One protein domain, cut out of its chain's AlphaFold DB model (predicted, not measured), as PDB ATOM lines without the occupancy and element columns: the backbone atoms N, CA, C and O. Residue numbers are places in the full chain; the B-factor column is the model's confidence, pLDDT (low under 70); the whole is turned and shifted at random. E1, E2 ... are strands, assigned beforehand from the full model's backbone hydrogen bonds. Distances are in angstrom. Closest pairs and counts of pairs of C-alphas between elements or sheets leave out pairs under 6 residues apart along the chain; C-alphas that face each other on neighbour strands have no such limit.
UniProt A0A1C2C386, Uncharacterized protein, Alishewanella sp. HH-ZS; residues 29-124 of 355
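What this domain is: This is residues 29 to 124 of the 355 residues of an uncharacterized protein of Alishewanella sp. HH-ZS (UniProt A0A1C2C386). Two four-stranded sheets lie face to face as a sandwich, E1 E2 E3 E4 against E5 E6 E7 E8, with their strands nearly in line and the edges near each other on both sides, E1 by E5 and E4 by E8. The first sheet is curled like part of a barrel, and the link of residues 73 to 86 runs across one end of the sandwich to the second sheet. The printed part has 96 residues with eight named strands, E1 to E8 in chain order, and no named helix, so the class is all strand. Each sheet is antiparallel, in the order E1 E2 E3 E4 and E5 E6 E7 E8. The whole is compact and rounded, with a radius of gyration of the C-alphas of 12.8 A and spans of 35 by 29 by 20 A.

Where its parts are: The first sheet holds E1, residues 30 to 36, 17.7 A long, from C-alpha 30 at (174.730, 130.598, 174.952); E2, residues 39 to 48, 25.2 A, which bends by 54 degrees at residue 42; E3, residues 56 to 61, 15.8 A; and E4, residues 67 to 72, 13.5 A, ending at C-alpha 72 at (163.343, 121.154, 164.359). The second holds E5, residues 87 to 89, 6.6 A; E6, residues 99 to 103, 13.4 A; E7, residues 108 to 115, 22.9 A; and E8, residues 118 to 124, 18.2 A, ending at C-alpha 124 at (176.325, 122.729, 155.692).

How they stand to each other: The sheet E1 E2 E3 E4 is a meander, each strand the antiparallel neighbour of the one before, and is strongly twisted. In the hairpin E1 and E2, N 34 and O 41 are within hydrogen-bond range at 3.0 A; in E2 and E3, N 46 and O 58 at 3.0 A; in E3 and E4, N 59 and O 69 at 2.8 A. The sheet E5 E6 E7 E8 is also a meander: N 101 and O 87 are 2.8 A apart in the hairpin E5 and E6, N 110 and O 102 2.9 A in E6 and E7, and N 120 and O 113 2.8 A in E7 and E8. The parts of the two sheets that face each other are 9.8 A centre to centre, their strands at 20 degrees. Between edge strands, the closest C-alphas of E1 and E5 are Leu 32 and Ala 88, 6.3 A, and of E4 and E8 Ala 69 and Gln 118, 5.8 A. E2 and E7 are apart.

The domain as a whole: The C-alphas farthest apart are those of Ser 52 and Leu 93, 38.9 A. The printed part has no cut. The link E4 to E5, 14 residues, is long. Mean pLDDT of the printed part is 85.6; residue 29 and residues 49 to 54 are under 70.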
ATOM      1  N   PRO A  29     174.436 129.223 179.582       67.75
ATOM      2  CA  PRO A  29     173.699 129.162 178.329       67.75
ATOM      3  C   PRO A  29     174.316 130.119 177.305       67.75
ATOM      4  O   PRO A  29     174.756 131.221 177.645       67.75
ATOM      5  N   ALA A  30     174.314 129.718 176.034       77.88
ATOM      6  CA  ALA A  30     174.730 130.598 174.952       77.88
ATOM      7  C   ALA A  30     173.736 131.763 174.838       77.88
ATOM      8  O   ALA A  30     172.549 131.555 174.576       77.88
ATOM      9  N   ARG A  31     174.228 132.985 175.059       84.38
ATOM     10  CA  ARG A  31     173.442 134.222 175.009       84.38
ATOM     11  C   ARG A  31     173.662 134.966 173.706       84.38
ATOM     12  O   ARG A  31     174.784 135.026 173.206       84.38
ATOM     13  N   LEU A  32     172.601 135.584 173.209       85.50
ATOM     14  CA  LEU A  32     172.647 136.473 172.056       85.50
ATOM     15  C   LEU A  32     171.714 137.667 172.233       85.50
ATOM     16  O   LEU A  32     170.766 137.637 173.017       85.50
ATOM     17  N   THR A  33     171.982 138.709 171.460       86.31
ATOM     18  CA  THR A  33     171.112 139.875 171.347       86.31
ATOM     19  C   THR A  33     170.366 139.794 170.024       86.31
ATOM     20  O   THR A  33     170.965 139.457 169.006       86.31
ATOM     21  N   LEU A  34     169.075 140.109 170.013       85.31
ATOM     22  CA  LEU A  34     168.286 140.149 168.782       85.31
ATOM     23  C   LEU A  34     167.228 141.249 168.815       85.31
ATOM     24  O   LEU A  34     166.852 141.734 169.884       85.31
ATOM     25  N   ASN A  35     166.723 141.612 167.637       84.06
ATOM     26  CA  ASN A  35     165.573 142.498 167.501       84.06
ATOM     27  C   ASN A  35     164.275 141.691 167.438       84.06
ATOM     28  O   ASN A  35     164.001 141.005 166.456       84.06
ATOM     29  N   HIS A  36     163.439 141.851 168.458       80.75
ATOM     30  CA  HIS A  36     162.110 141.264 168.550       80.75
ATOM     31  C   HIS A  36     161.075 142.382 168.647       80.75
ATOM     32  O   HIS A  36     161.119 143.190 169.569       80.75
ATOM     33  N   GLN A  37     160.136 142.453 167.698       81.19
ATOM     34  CA  GLN A  37     159.058 143.460 167.708       81.19
ATOM     35  C   GLN A  37     159.563 144.909 167.901       81.19
ATOM     36  O   GLN A  37     158.996 145.678 168.672       81.19
ATOM     37  N   GLN A  38     160.633 145.288 167.187       80.75
ATOM     38  CA  GLN A  38     161.286 146.610 167.274       80.75
ATOM     39  C   GLN A  38     161.968 146.913 168.620       80.75
ATOM     40  O   GLN A  38     162.343 148.058 168.873       80.75
ATOM     41  N   GLN A  39     162.164 145.905 169.470       84.00
ATOM     42  CA  GLN A  39     162.930 146.015 170.705       84.00
ATOM     43  C   GLN A  39     164.138 145.088 170.671       84.00
ATOM     44  O   GLN A  39     164.058 143.944 170.231       84.00
ATOM     45  N   THR A  40     165.259 145.585 171.179       86.06
ATOM     46  CA  THR A  40     166.453 144.778 171.402       86.06
ATOM     47  C   THR A  40     166.272 143.967 172.679       86.06
ATOM     48  O   THR A  40     166.086 144.539 173.755       86.06
ATOM     49  N   ILE A  41     166.342 142.643 172.569       87.81
ATOM     50  CA  ILE A  41     166.194 141.723 173.699       87.81
ATOM     51  C   ILE A  41     167.404 140.797 173.818       87.81
ATOM     52  O   ILE A  41     168.080 140.497 172.834       87.81
ATOM     53  N   GLN A  42     167.671 140.350 175.045       90.69
ATOM     54  CA  GLN A  42     168.619 139.271 175.316       90.69
ATOM     55  C   GLN A  42     167.885 137.936 175.231       90.69
ATOM     56  O   GLN A  42     166.807 137.781 175.811       90.69
ATOM     57  N   ALA A  43     168.483 136.980 174.539       88.31
ATOM     58  CA  ALA A  43     167.964 135.638 174.374       88.31
ATOM     59  C   ALA A  43     169.017 134.590 174.735       88.31
ATOM     60  O   ALA A  43     170.220 134.860 174.752       88.31
ATOM     61  N   GLU A  44     168.541 133.388 175.023       90.19
ATOM     62  CA  GLU A  44     169.326 132.204 175.336       90.19
ATOM     63  C   GLU A  44     168.982 131.086 174.346       90.19
ATOM     64  O   GLU A  44     167.838 130.948 173.906       90.19
ATOM     65  N   LEU A  45     169.988 130.297 173.976       87.50
ATOM     66  CA  LEU A  45     169.830 129.137 173.103       87.50
ATOM     67  C   LEU A  45     169.730 127.876 173.948       87.50
ATOM     68  O   LEU A  45     170.564 127.640 174.825       87.50
ATOM     69  N   SER A  46     168.740 127.040 173.651       86.19
ATOM     70  CA  SER A  46     168.557 125.765 174.336       86.19
ATOM     71  C   SER A  46     168.213 124.640 173.364       86.19
ATOM     72  O   SER A  46     167.574 124.839 172.328       86.19
ATOM     73  N   TRP A  47     168.662 123.437 173.713       85.69
ATOM     74  CA  TRP A  47     168.223 122.207 173.071       85.69
ATOM     75  C   TRP A  47     167.000 121.687 173.825       85.69
ATOM     76  O   TRP A  47     167.110 121.300 174.991       85.69
ATOM     77  N   ALA A  48     165.842 121.660 173.174       81.44
ATOM     78  CA  ALA A  48     164.631 121.090 173.745       81.44
ATOM     79  C   ALA A  48     164.474 119.638 173.283       81.44
ATOM     80  O   ALA A  48     164.315 119.360 172.094       81.44
ATOM     81  N   ALA A  49     164.500 118.700 174.231       65.62
ATOM     82  CA  ALA A  49     164.066 117.328 173.996       65.62
ATOM     83  C   ALA A  49     162.557 117.257 174.264       65.62
ATOM     84  O   ALA A  49     162.134 117.185 175.419       65.62
ATOM     85  N   ALA A  50     161.729 117.318 173.220       51.22
ATOM     86  CA  ALA A  50     160.307 117.052 173.395       51.22
ATOM     87  C   ALA A  50     160.104 115.562 173.721       51.22
ATOM     88  O   ALA A  50     160.758 114.684 173.157       51.22
ATOM     89  N   SER A  51     159.183 115.262 174.635       51.50
ATOM     90  CA  SER A  51     158.861 113.894 175.061       51.50
ATOM     91  C   SER A  51     158.213 113.034 173.962       51.50
ATOM     92  O   SER A  51     158.022 111.838 174.179       51.50
ATOM     93  N   SER A  52     157.878 113.603 172.795       45.81
ATOM     94  CA  SER A  52     157.194 112.878 171.715       45.81
ATOM     95  C   SER A  52     157.346 113.437 170.287       45.81
ATOM     96  O   SER A  52     156.557 113.059 169.436       45.81
ATOM     97  N   GLU A  53     158.305 114.312 169.992       56.41
ATOM     98  CA  GLU A  53     158.542 114.912 168.657       56.41
ATOM     99  C   GLU A  53     160.042 115.296 168.579       56.41
ATOM    100  O   GLU A  53     160.702 115.315 169.625       56.41
ATOM    101  N   PRO A  54     160.643 115.490 167.389       62.31
ATOM    102  CA  PRO A  54     162.096 115.596 167.235       62.31
ATOM    103  C   PRO A  54     162.674 116.713 168.104       62.31
ATOM    104  O   PRO A  54     162.038 117.740 168.318       62.31
ATOM    105  N   ALA A  55     163.900 116.517 168.587       82.12
ATOM    106  CA  ALA A  55     164.598 117.553 169.335       82.12
ATOM    107  C   ALA A  55     164.645 118.862 168.523       82.12
ATOM    108  O   ALA A  55     164.775 118.832 167.298       82.12
ATOM    109  N   GLU A  56     164.537 120.002 169.196       88.81
ATOM    110  CA  GLU A  56     164.526 121.320 168.560       88.81
ATOM    111  C   GLU A  56     165.623 122.208 169.142       88.81
ATOM    112  O   GLU A  56     165.959 122.118 170.326       88.81
ATOM    113  N   LEU A  57     166.152 123.102 168.310       90.19
ATOM    114  CA  LEU A  57     166.854 124.282 168.798       90.19
ATOM    115  C   LEU A  57     165.826 125.375 169.067       90.19
ATOM    116  O   LEU A  57     165.057 125.723 168.169       90.19
ATOM    117  N   GLN A  58     165.849 125.939 170.270       91.44
ATOM    118  CA  GLN A  58     164.973 127.030 170.678       91.44
ATOM    119  C   GLN A  58     165.780 128.283 171.007       91.44
ATOM    120  O   GLN A  58     166.843 128.220 171.625       91.44
ATOM    121  N   VAL A  59     165.241 129.427 170.593       91.38
ATOM    122  CA  VAL A  59     165.687 130.762 170.990       91.38
ATOM    123  C   VAL A  59     164.667 131.280 171.995       91.38
ATOM    124  O   VAL A  59     163.508 131.511 171.638       91.38
ATOM    125  N   LEU A  60     165.080 131.422 173.249       91.31
ATOM    126  CA  LEU A  60     164.215 131.788 174.369       91.31
ATOM    127  C   LEU A  60     164.578 133.181 174.883       91.31
ATOM    128  O   LEU A  60     165.756 133.518 174.969       91.31
ATOM    129  N   GLY A  61     163.594 133.996 175.255       90.62
ATOM    130  CA  GLY A  61     163.843 135.261 175.944       90.62
ATOM    131  C   GLY A  61     164.579 135.014 177.263       90.62
ATOM    132  O   GLY A  61     164.138 134.217 178.083       90.62
ATOM    133  N   ALA A  62     165.704 135.692 177.501       88.50
ATOM    134  CA  ALA A  62     166.532 135.416 178.680       88.50
ATOM    135  C   ALA A  62     165.822 135.767 180.005       88.50
ATOM    136  O   ALA A  62     166.122 135.190 181.048       88.50
ATOM    137  N   ALA A  63     164.885 136.722 179.973       89.19
ATOM    138  CA  ALA A  63     164.180 137.213 181.157       89.19
ATOM    139  C   ALA A  63     162.919 136.405 181.507       89.19
ATOM    140  O   ALA A  63     162.608 136.235 182.683       89.19
ATOM    141  N   ASP A  64     162.188 135.933 180.501       89.69
ATOM    142  CA  ASP A  64     160.847 135.353 180.639       89.69
ATOM    143  C   ASP A  64     160.726 133.944 180.047       89.69
ATOM    144  O   ASP A  64     159.678 133.312 180.180       89.69
ATOM    145  N   GLN A  65     161.794 133.443 179.418       90.56
ATOM    146  CA  GLN A  65     161.846 132.161 178.717       90.56
ATOM    147  C   GLN A  65     160.769 132.040 177.625       90.56
ATOM    148  O   GLN A  65     160.380 130.933 177.246       90.56
ATOM    149  N   GLN A  66     160.281 133.167 177.093       91.06
ATOM    150  CA  GLN A  66     159.334 133.163 175.984       91.06
ATOM    151  C   GLN A  66     160.005 132.567 174.744       91.06
ATOM    152  O   GLN A  66     161.105 132.972 174.381       91.06
ATOM    153  N   LEU A  67     159.330 131.645 174.052       90.81
ATOM    154  CA  LEU A  67     159.813 131.135 172.770       90.81
ATOM    155  C   LEU A  67     159.761 132.234 171.703       90.81
ATOM    156  O   LEU A  67     158.685 132.735 171.369       90.81
ATOM    157  N   LEU A  68     160.926 132.582 171.164       90.50
ATOM    158  CA  LEU A  68     161.098 133.618 170.145       90.50
ATOM    159  C   LEU A  68     161.212 133.008 168.747       90.50
ATOM    160  O   LEU A  68     160.632 133.529 167.799       90.50
ATOM    161  N   ALA A  69     161.949 131.901 168.629       90.75
ATOM    162  CA  ALA A  69     162.131 131.145 167.395       90.75
ATOM    163  C   ALA A  69     162.497 129.687 167.707       90.75
ATOM    164  O   ALA A  69     163.087 129.406 168.751       90.75
ATOM    165  N   SER A  70     162.210 128.768 166.786       91.50
ATOM    166  CA  SER A  70     162.724 127.397 166.851       91.50
ATOM    167  C   SER A  70     162.988 126.804 165.471       91.50
ATOM    168  O   SER A  70     162.477 127.282 164.455       91.50
ATOM    169  N   ILE A  71     163.824 125.768 165.438       90.50
ATOM    170  CA  ILE A  71     164.014 124.904 164.272       90.50
ATOM    171  C   ILE A  71     164.106 123.447 164.725       90.50
ATOM    172  O   ILE A  71     164.854 123.109 165.648       90.50
ATOM    173  N   ALA A  72     163.347 122.578 164.063       89.56
ATOM    174  CA  ALA A  72     163.343 121.154 164.359       89.56
ATOM    175  C   ALA A  72     164.610 120.472 163.824       89.56
ATOM    176  O   ALA A  72     165.019 120.689 162.679       89.56
ATOM    177  N   LEU A  73     165.231 119.606 164.628       85.50
ATOM    178  CA  LEU A  73     166.471 118.918 164.253       85.50
ATOM    179  C   LEU A  73     166.249 117.733 163.306       85.50
ATOM    180  O   LEU A  73     167.214 117.189 162.779       85.50
ATOM    181  N   ASN A  74     164.994 117.362 163.031       83.38
ATOM    182  CA  ASN A  74     164.647 116.458 161.931       83.38
ATOM    183  C   ASN A  74     164.525 117.175 160.574       83.38
ATOM    184  O   ASN A  74     164.112 116.548 159.596       83.38
ATOM    185  N   HIS A  75     164.833 118.475 160.504       83.69
ATOM    186  CA  HIS A  75     164.880 119.199 159.243       83.69
ATOM    187  C   HIS A  75     165.768 118.434 158.238       83.69
ATOM    188  O   HIS A  75     166.867 118.029 158.613       83.69
ATOM    189  N   PRO A  76     165.371 118.270 156.958       85.56
ATOM    190  CA  PRO A  76     166.085 117.414 155.997       85.56
ATOM    191  C   PRO A  76     167.567 117.754 155.773       85.56
ATOM    192  O   PRO A  76     168.327 116.921 155.293       85.56
ATOM    193  N   ALA A  77     167.968 118.992 156.081       86.75
ATOM    194  CA  ALA A  77     169.359 119.440 155.993       86.75
ATOM    195  C   ALA A  77     170.232 119.007 157.186       86.75
ATOM    196  O   ALA A  77     171.460 119.018 157.074       86.75
ATOM    197  N   PHE A  78     169.624 118.673 158.326       90.00
ATOM    198  CA  PHE A  78     170.335 118.200 159.506       90.00
ATOM    199  C   PHE A  78     170.477 116.683 159.490       90.00
ATOM    200  O   PHE A  78     169.669 115.947 158.927       90.00
ATOM    201  N   SER A  79     171.534 116.212 160.142       86.94
ATOM    202  CA  SER A  79     171.727 114.799 160.427       86.94
ATOM    203  C   SER A  79     172.505 114.628 161.728       86.94
ATOM    204  O   SER A  79     173.263 115.511 162.141       86.94
ATOM    205  N   GLY A  80     172.317 113.484 162.379       86.44
ATOM    206  CA  GLY A  80     172.976 113.177 163.645       86.44
ATOM    207  C   GLY A  80     172.374 113.907 164.849       86.44
ATOM    208  O   GLY A  80     171.264 114.433 164.805       86.44
ATOM    209  N   SER A  81     173.113 113.877 165.952       88.56
ATOM    210  CA  SER A  81     172.706 114.393 167.260       88.56
ATOM    211  C   SER A  81     173.499 115.642 167.621       88.56
ATOM    212  O   SER A  81     174.716 115.678 167.462       88.56
ATOM    213  N   PHE A  82     172.833 116.654 168.164       88.38
ATOM    214  CA  PHE A  82     173.480 117.880 168.625       88.38
ATOM    215  C   PHE A  82     173.697 117.833 170.138       88.38
ATOM    216  O   PHE A  82     172.875 117.298 170.879       88.38
ATOM    217  N   ALA A  83     174.834 118.361 170.584       83.12
ATOM    218  CA  ALA A  83     175.180 118.462 172.003       83.12
ATOM    219  C   ALA A  83     176.030 119.699 172.291       83.12
ATOM    220  O   ALA A  83     175.851 120.337 173.325       83.12
ATOM    221  N   ALA A  84     176.906 120.069 171.350       85.81
ATOM    222  CA  ALA A  84     177.601 121.343 171.382       85.81
ATOM    223  C   ALA A  84     176.613 122.509 171.469       85.81
ATOM    224  O   ALA A  84     175.588 122.536 170.785       85.81
ATOM    225  N   GLN A  85     176.933 123.483 172.321       84.69
ATOM    226  CA  GLN A  85     176.189 124.732 172.352       84.69
ATOM    227  C   GLN A  85     176.336 125.453 171.000       84.69
ATOM    228  O   GLN A  85     177.445 125.503 170.451       84.69
ATOM    229  N   PRO A  86     175.241 126.005 170.456       88.69
ATOM    230  CA  PRO A  86     175.306 126.877 169.293       88.69
ATOM    231  C   PRO A  86     176.138 128.132 169.561       88.69
ATOM    232  O   PRO A  86     176.182 128.632 170.686       88.69
ATOM    233  N   LEU A  87     176.726 128.691 168.508       88.06
ATOM    234  CA  LEU A  87     177.399 129.990 168.560       88.06
ATOM    235  C   LEU A  87     176.624 131.011 167.729       88.06
ATOM    236  O   LEU A  87     176.265 130.727 166.588       88.06
ATOM    237  N   ALA A  88     176.381 132.193 168.287       88.12
ATOM    238  CA  ALA A  88     175.776 133.302 167.558       88.12
ATOM    239  C   ALA A  88     176.844 134.121 166.817       88.12
ATOM    240  O   ALA A  88     177.944 134.346 167.327       88.12
ATOM    241  N   GLU A  89     176.501 134.569 165.617       87.25
ATOM    242  CA  GLU A  89     177.320 135.423 164.766       87.25
ATOM    243  C   GLU A  89     176.618 136.761 164.557       87.25
ATOM    244  O   GLU A  89     175.493 136.789 164.067       87.25
ATOM    245  N   ASP A  90     177.321 137.843 164.872       85.00
ATOM    246  CA  ASP A  90     177.006 139.208 164.451       85.00
ATOM    247  C   ASP A  90     177.835 139.505 163.186       85.00
ATOM    248  O   ASP A  90     179.059 139.714 163.240       85.00
ATOM    249  N   ALA A  91     177.202 139.355 162.025       81.25
ATOM    250  CA  ALA A  91     177.848 139.364 160.719       81.25
ATOM    251  C   ALA A  91     178.034 140.787 160.178       81.25
ATOM    252  O   ALA A  91     178.987 141.022 159.422       81.25
ATOM    253  N   ASP A  92     177.191 141.745 160.557       81.50
ATOM    254  CA  ASP A  92     177.319 143.151 160.152       81.50
ATOM    255  C   ASP A  92     177.888 144.082 161.245       81.50
ATOM    256  O   ASP A  92     178.260 145.227 160.959       81.50
ATOM    257  N   LEU A  93     178.135 143.541 162.441       77.88
ATOM    258  CA  LEU A  93     178.734 144.210 163.598       77.88
ATOM    259  C   LEU A  93     177.842 145.317 164.178       77.88
ATOM    260  O   LEU A  93     178.368 146.353 164.637       77.88
ATOM    261  N   ASP A  94     176.524 145.129 164.131       80.19
ATOM    262  CA  ASP A  94     175.520 146.013 164.728       80.19
ATOM    263  C   ASP A  94     175.168 145.654 166.188       80.19
ATOM    264  O   ASP A  94     174.518 146.442 166.885       80.19
ATOM    265  N   GLY A  95     175.694 144.534 166.692       79.75
ATOM    266  CA  GLY A  95     175.466 144.023 168.041       79.75
ATOM    267  C   GLY A  95     174.319 143.019 168.148       79.75
ATOM    268  O   GLY A  95     174.009 142.600 169.272       79.75
ATOM    269  N   LEU A  96     173.692 142.638 167.036       83.62
ATOM    270  CA  LEU A  96     172.621 141.653 166.941       83.62
ATOM    271  C   LEU A  96     173.122 140.367 166.279       83.62
ATOM    272  O   LEU A  96     174.086 140.349 165.524       83.62
ATOM    273  N   ALA A  97     172.478 139.247 166.591       86.88
ATOM    274  CA  ALA A  97     172.781 137.984 165.936       86.88
ATOM    275  C   ALA A  97     172.113 137.907 164.558       86.88
ATOM    276  O   ALA A  97     170.891 138.009 164.455       86.88
ATOM    277  N   ASP A  98     172.910 137.612 163.535       86.75
ATOM    278  CA  ASP A  98     172.479 137.383 162.154       86.75
ATOM    279  C   ASP A  98     172.471 135.903 161.779       86.75
ATOM    280  O   ASP A  98     171.764 135.482 160.865       86.75
ATOM    281  N   HIS A  99     173.321 135.094 162.418       90.88
ATOM    282  CA  HIS A  99     173.421 133.665 162.129       90.88
ATOM    283  C   HIS A  99     173.710 132.857 163.392       90.88
ATOM    284  O   HIS A  99     174.282 133.354 164.362       90.88
ATOM    285  N   LEU A 100     173.358 131.574 163.346       91.62
ATOM    286  CA  LEU A 100     173.747 130.570 164.328       91.62
ATOM    287  C   LEU A 100     174.641 129.517 163.675       91.62
ATOM    288  O   LEU A 100     174.343 129.021 162.587       91.62
ATOM    289  N   TRP A 101     175.710 129.144 164.367       92.50
ATOM    290  CA  TRP A 101     176.611 128.061 163.997       92.50
ATOM    291  C   TRP A 101     176.340 126.854 164.881       92.50
ATOM    292  O   TRP A 101     176.392 126.949 166.111       92.50
ATOM    293  N   LEU A 102     176.047 125.724 164.247       93.06
ATOM    294  CA  LEU A 102     175.663 124.478 164.903       93.06
ATOM    295  C   LEU A 102     176.678 123.394 164.571       93.06
ATOM    296  O   LEU A 102     177.045 123.233 163.409       93.06
ATOM    297  N   VAL A 103     177.081 122.623 165.579       92.88
ATOM    298  CA  VAL A 103     177.978 121.473 165.422       92.88
ATOM    299  C   VAL A 103     177.295 120.246 166.008       92.88
ATOM    300  O   VAL A 103     176.873 120.265 167.168       92.88
ATOM    301  N   ASN A 104     177.150 119.185 165.216       93.12
ATOM    302  CA  ASN A 104     176.656 117.914 165.746       93.12
ATOM    303  C   ASN A 104     177.798 117.097 166.370       93.12
ATOM    304  O   ASN A 104     178.977 117.392 166.188       93.12
ATOM    305  N   GLN A 105     177.454 116.018 167.068       92.62
ATOM    306  CA  GLN A 105     178.414 115.147 167.744       92.62
ATOM    307  C   GLN A 105     179.430 114.493 166.803       92.62
ATOM    308  O   GLN A 105     180.506 114.122 167.263       92.62
ATOM    309  N   GLN A 106     179.109 114.359 165.516       94.81
ATOM    310  CA  GLN A 106     179.972 113.759 164.500       94.81
ATOM    311  C   GLN A 106     180.875 114.786 163.791       94.81
ATOM    312  O   GLN A 106     181.694 114.391 162.971       94.81
ATOM    313  N   GLY A 107     180.754 116.084 164.087       94.94
ATOM    314  CA  GLY A 107     181.592 117.126 163.487       94.94
ATOM    315  C   GLY A 107     181.085 117.684 162.157       94.94
ATOM    316  O   GLY A 107     181.861 118.273 161.406       94.94
ATOM    317  N   LEU A 108     179.798 117.521 161.851       95.94
ATOM    318  CA  LEU A 108     179.133 118.290 160.801       95.94
ATOM    319  C   LEU A 108     178.803 119.688 161.331       95.94
ATOM    320  O   LEU A 108     178.336 119.829 162.466       95.94
ATOM    321  N   ILE A 109     179.057 120.711 160.515       95.69
ATOM    322  CA  ILE A 109     178.935 122.117 160.914       95.69
ATOM    323  C   ILE A 109     177.976 122.834 159.977       95.69
ATOM    324  O   ILE A 109     178.208 122.879 158.769       95.69
ATOM    325  N   TRP A 110     176.937 123.448 160.539       95.12
ATOM    326  CA  TRP A 110     175.960 124.234 159.793       95.12
ATOM    327  C   TRP A 110     175.971 125.692 160.216       95.12
ATOM    328  O   TRP A 110     176.164 126.007 161.389       95.12
ATOM    329  N   ARG A 111     175.663 126.562 159.259       93.81
ATOM    330  CA  ARG A 111     175.306 127.959 159.493       93.81
ATOM    331  C   ARG A 111     173.838 128.157 159.146       93.81
ATOM    332  O   ARG A 111     173.390 127.769 158.067       93.81
ATOM    333  N   VAL A 112     173.092 128.737 160.072       93.31
ATOM    334  CA  VAL A 112     171.654 128.983 159.956       93.31
ATOM    335  C   VAL A 112     171.440 130.484 160.034       93.31
ATOM    336  O   VAL A 112     171.815 131.098 161.027       93.31
ATOM    337  N   ALA A 113     170.873 131.083 158.990       92.50
ATOM    338  CA  ALA A 113     170.529 132.501 159.021       92.50
ATOM    339  C   ALA A 113     169.447 132.764 160.074       92.50
ATOM    340  O   ALA A 113     168.542 131.949 160.262       92.50
ATOM    341  N   PHE A 114     169.534 133.907 160.734       88.38
ATOM    342  CA  PHE A 114     168.598 134.357 161.743       88.38
ATOM    343  C   PHE A 114     168.149 135.776 161.400       88.38
ATOM    344  O   PHE A 114     168.959 136.685 161.281       88.38
ATOM    345  N   SER A 115     166.848 135.959 161.182       82.88
ATOM    346  CA  SER A 115     166.288 137.256 160.798       82.88
ATOM    347  C   SER A 115     165.000 137.512 161.567       82.88
ATOM    348  O   SER A 115     163.988 136.834 161.359       82.88
ATOM    349  N   GLY A 116     165.033 138.509 162.454       74.56
ATOM    350  CA  GLY A 116     163.940 138.828 163.371       74.56
ATOM    351  C   GLY A 116     163.670 137.671 164.333       74.56
ATOM    352  O   GLY A 116     164.381 137.501 165.316       74.56
ATOM    353  N   ASN A 117     162.660 136.859 164.008       76.62
ATOM    354  CA  ASN A 117     162.187 135.730 164.820       76.62
ATOM    355  C   ASN A 117     162.200 134.398 164.049       76.62
ATOM    356  O   ASN A 117     161.508 133.450 164.422       76.62
ATOM    357  N   GLN A 118     162.895 134.330 162.914       86.06
ATOM    358  CA  GLN A 118     162.878 133.155 162.048       86.06
ATOM    359  C   GLN A 118     164.285 132.629 161.810       86.06
ATOM    360  O   GLN A 118     165.205 133.383 161.489       86.06
ATOM    361  N   LEU A 119     164.412 131.310 161.942       91.00
ATOM    362  CA  LEU A 119     165.586 130.559 161.527       91.00
ATOM    363  C   LEU A 119     165.403 130.138 160.068       91.00
ATOM    364  O   LEU A 119     164.385 129.552 159.695       91.00
ATOM    365  N   GLY A 120     166.377 130.494 159.241       91.06
ATOM    366  CA  GLY A 120     166.403 130.182 157.820       91.06
ATOM    367  C   GLY A 120     166.815 128.740 157.531       91.06
ATOM    368  O   GLY A 120     166.974 127.906 158.421       91.06
ATOM    369  N   THR A 121     167.024 128.443 156.249       91.44
ATOM    370  CA  THR A 121     167.500 127.125 155.817       91.44
ATOM    371  C   THR A 121     168.944 126.890 156.281       91.44
ATOM    372  O   THR A 121     169.809 127.719 155.986       91.44
ATOM    373  N   PRO A 122     169.240 125.767 156.961       93.88
ATOM    374  CA  PRO A 122     170.605 125.417 157.337       93.88
ATOM    375  C   PRO A 122     171.494 125.163 156.119       93.88
ATOM    376  O   PRO A 122     171.117 124.418 155.214       93.88
ATOM    377  N   VAL A 123     172.703 125.724 156.132       93.62
ATOM    378  CA  VAL A 123     173.740 125.488 155.121       93.62
ATOM    379  C   VAL A 123     174.879 124.710 155.764       93.62
ATOM    380  O   VAL A 123     175.470 125.175 156.736       93.62
ATOM    381  N   LEU A 124     175.189 123.525 155.233       95.44
ATOM    382  CA  LEU A 124     176.325 122.729 155.692       95.44
ATOM    383  C   LEU A 124     177.632 123.370 155.201       95.44
ATOM    384  O   LEU A 124     177.840 123.516 153.998       95.44
TER     385      LEU A 124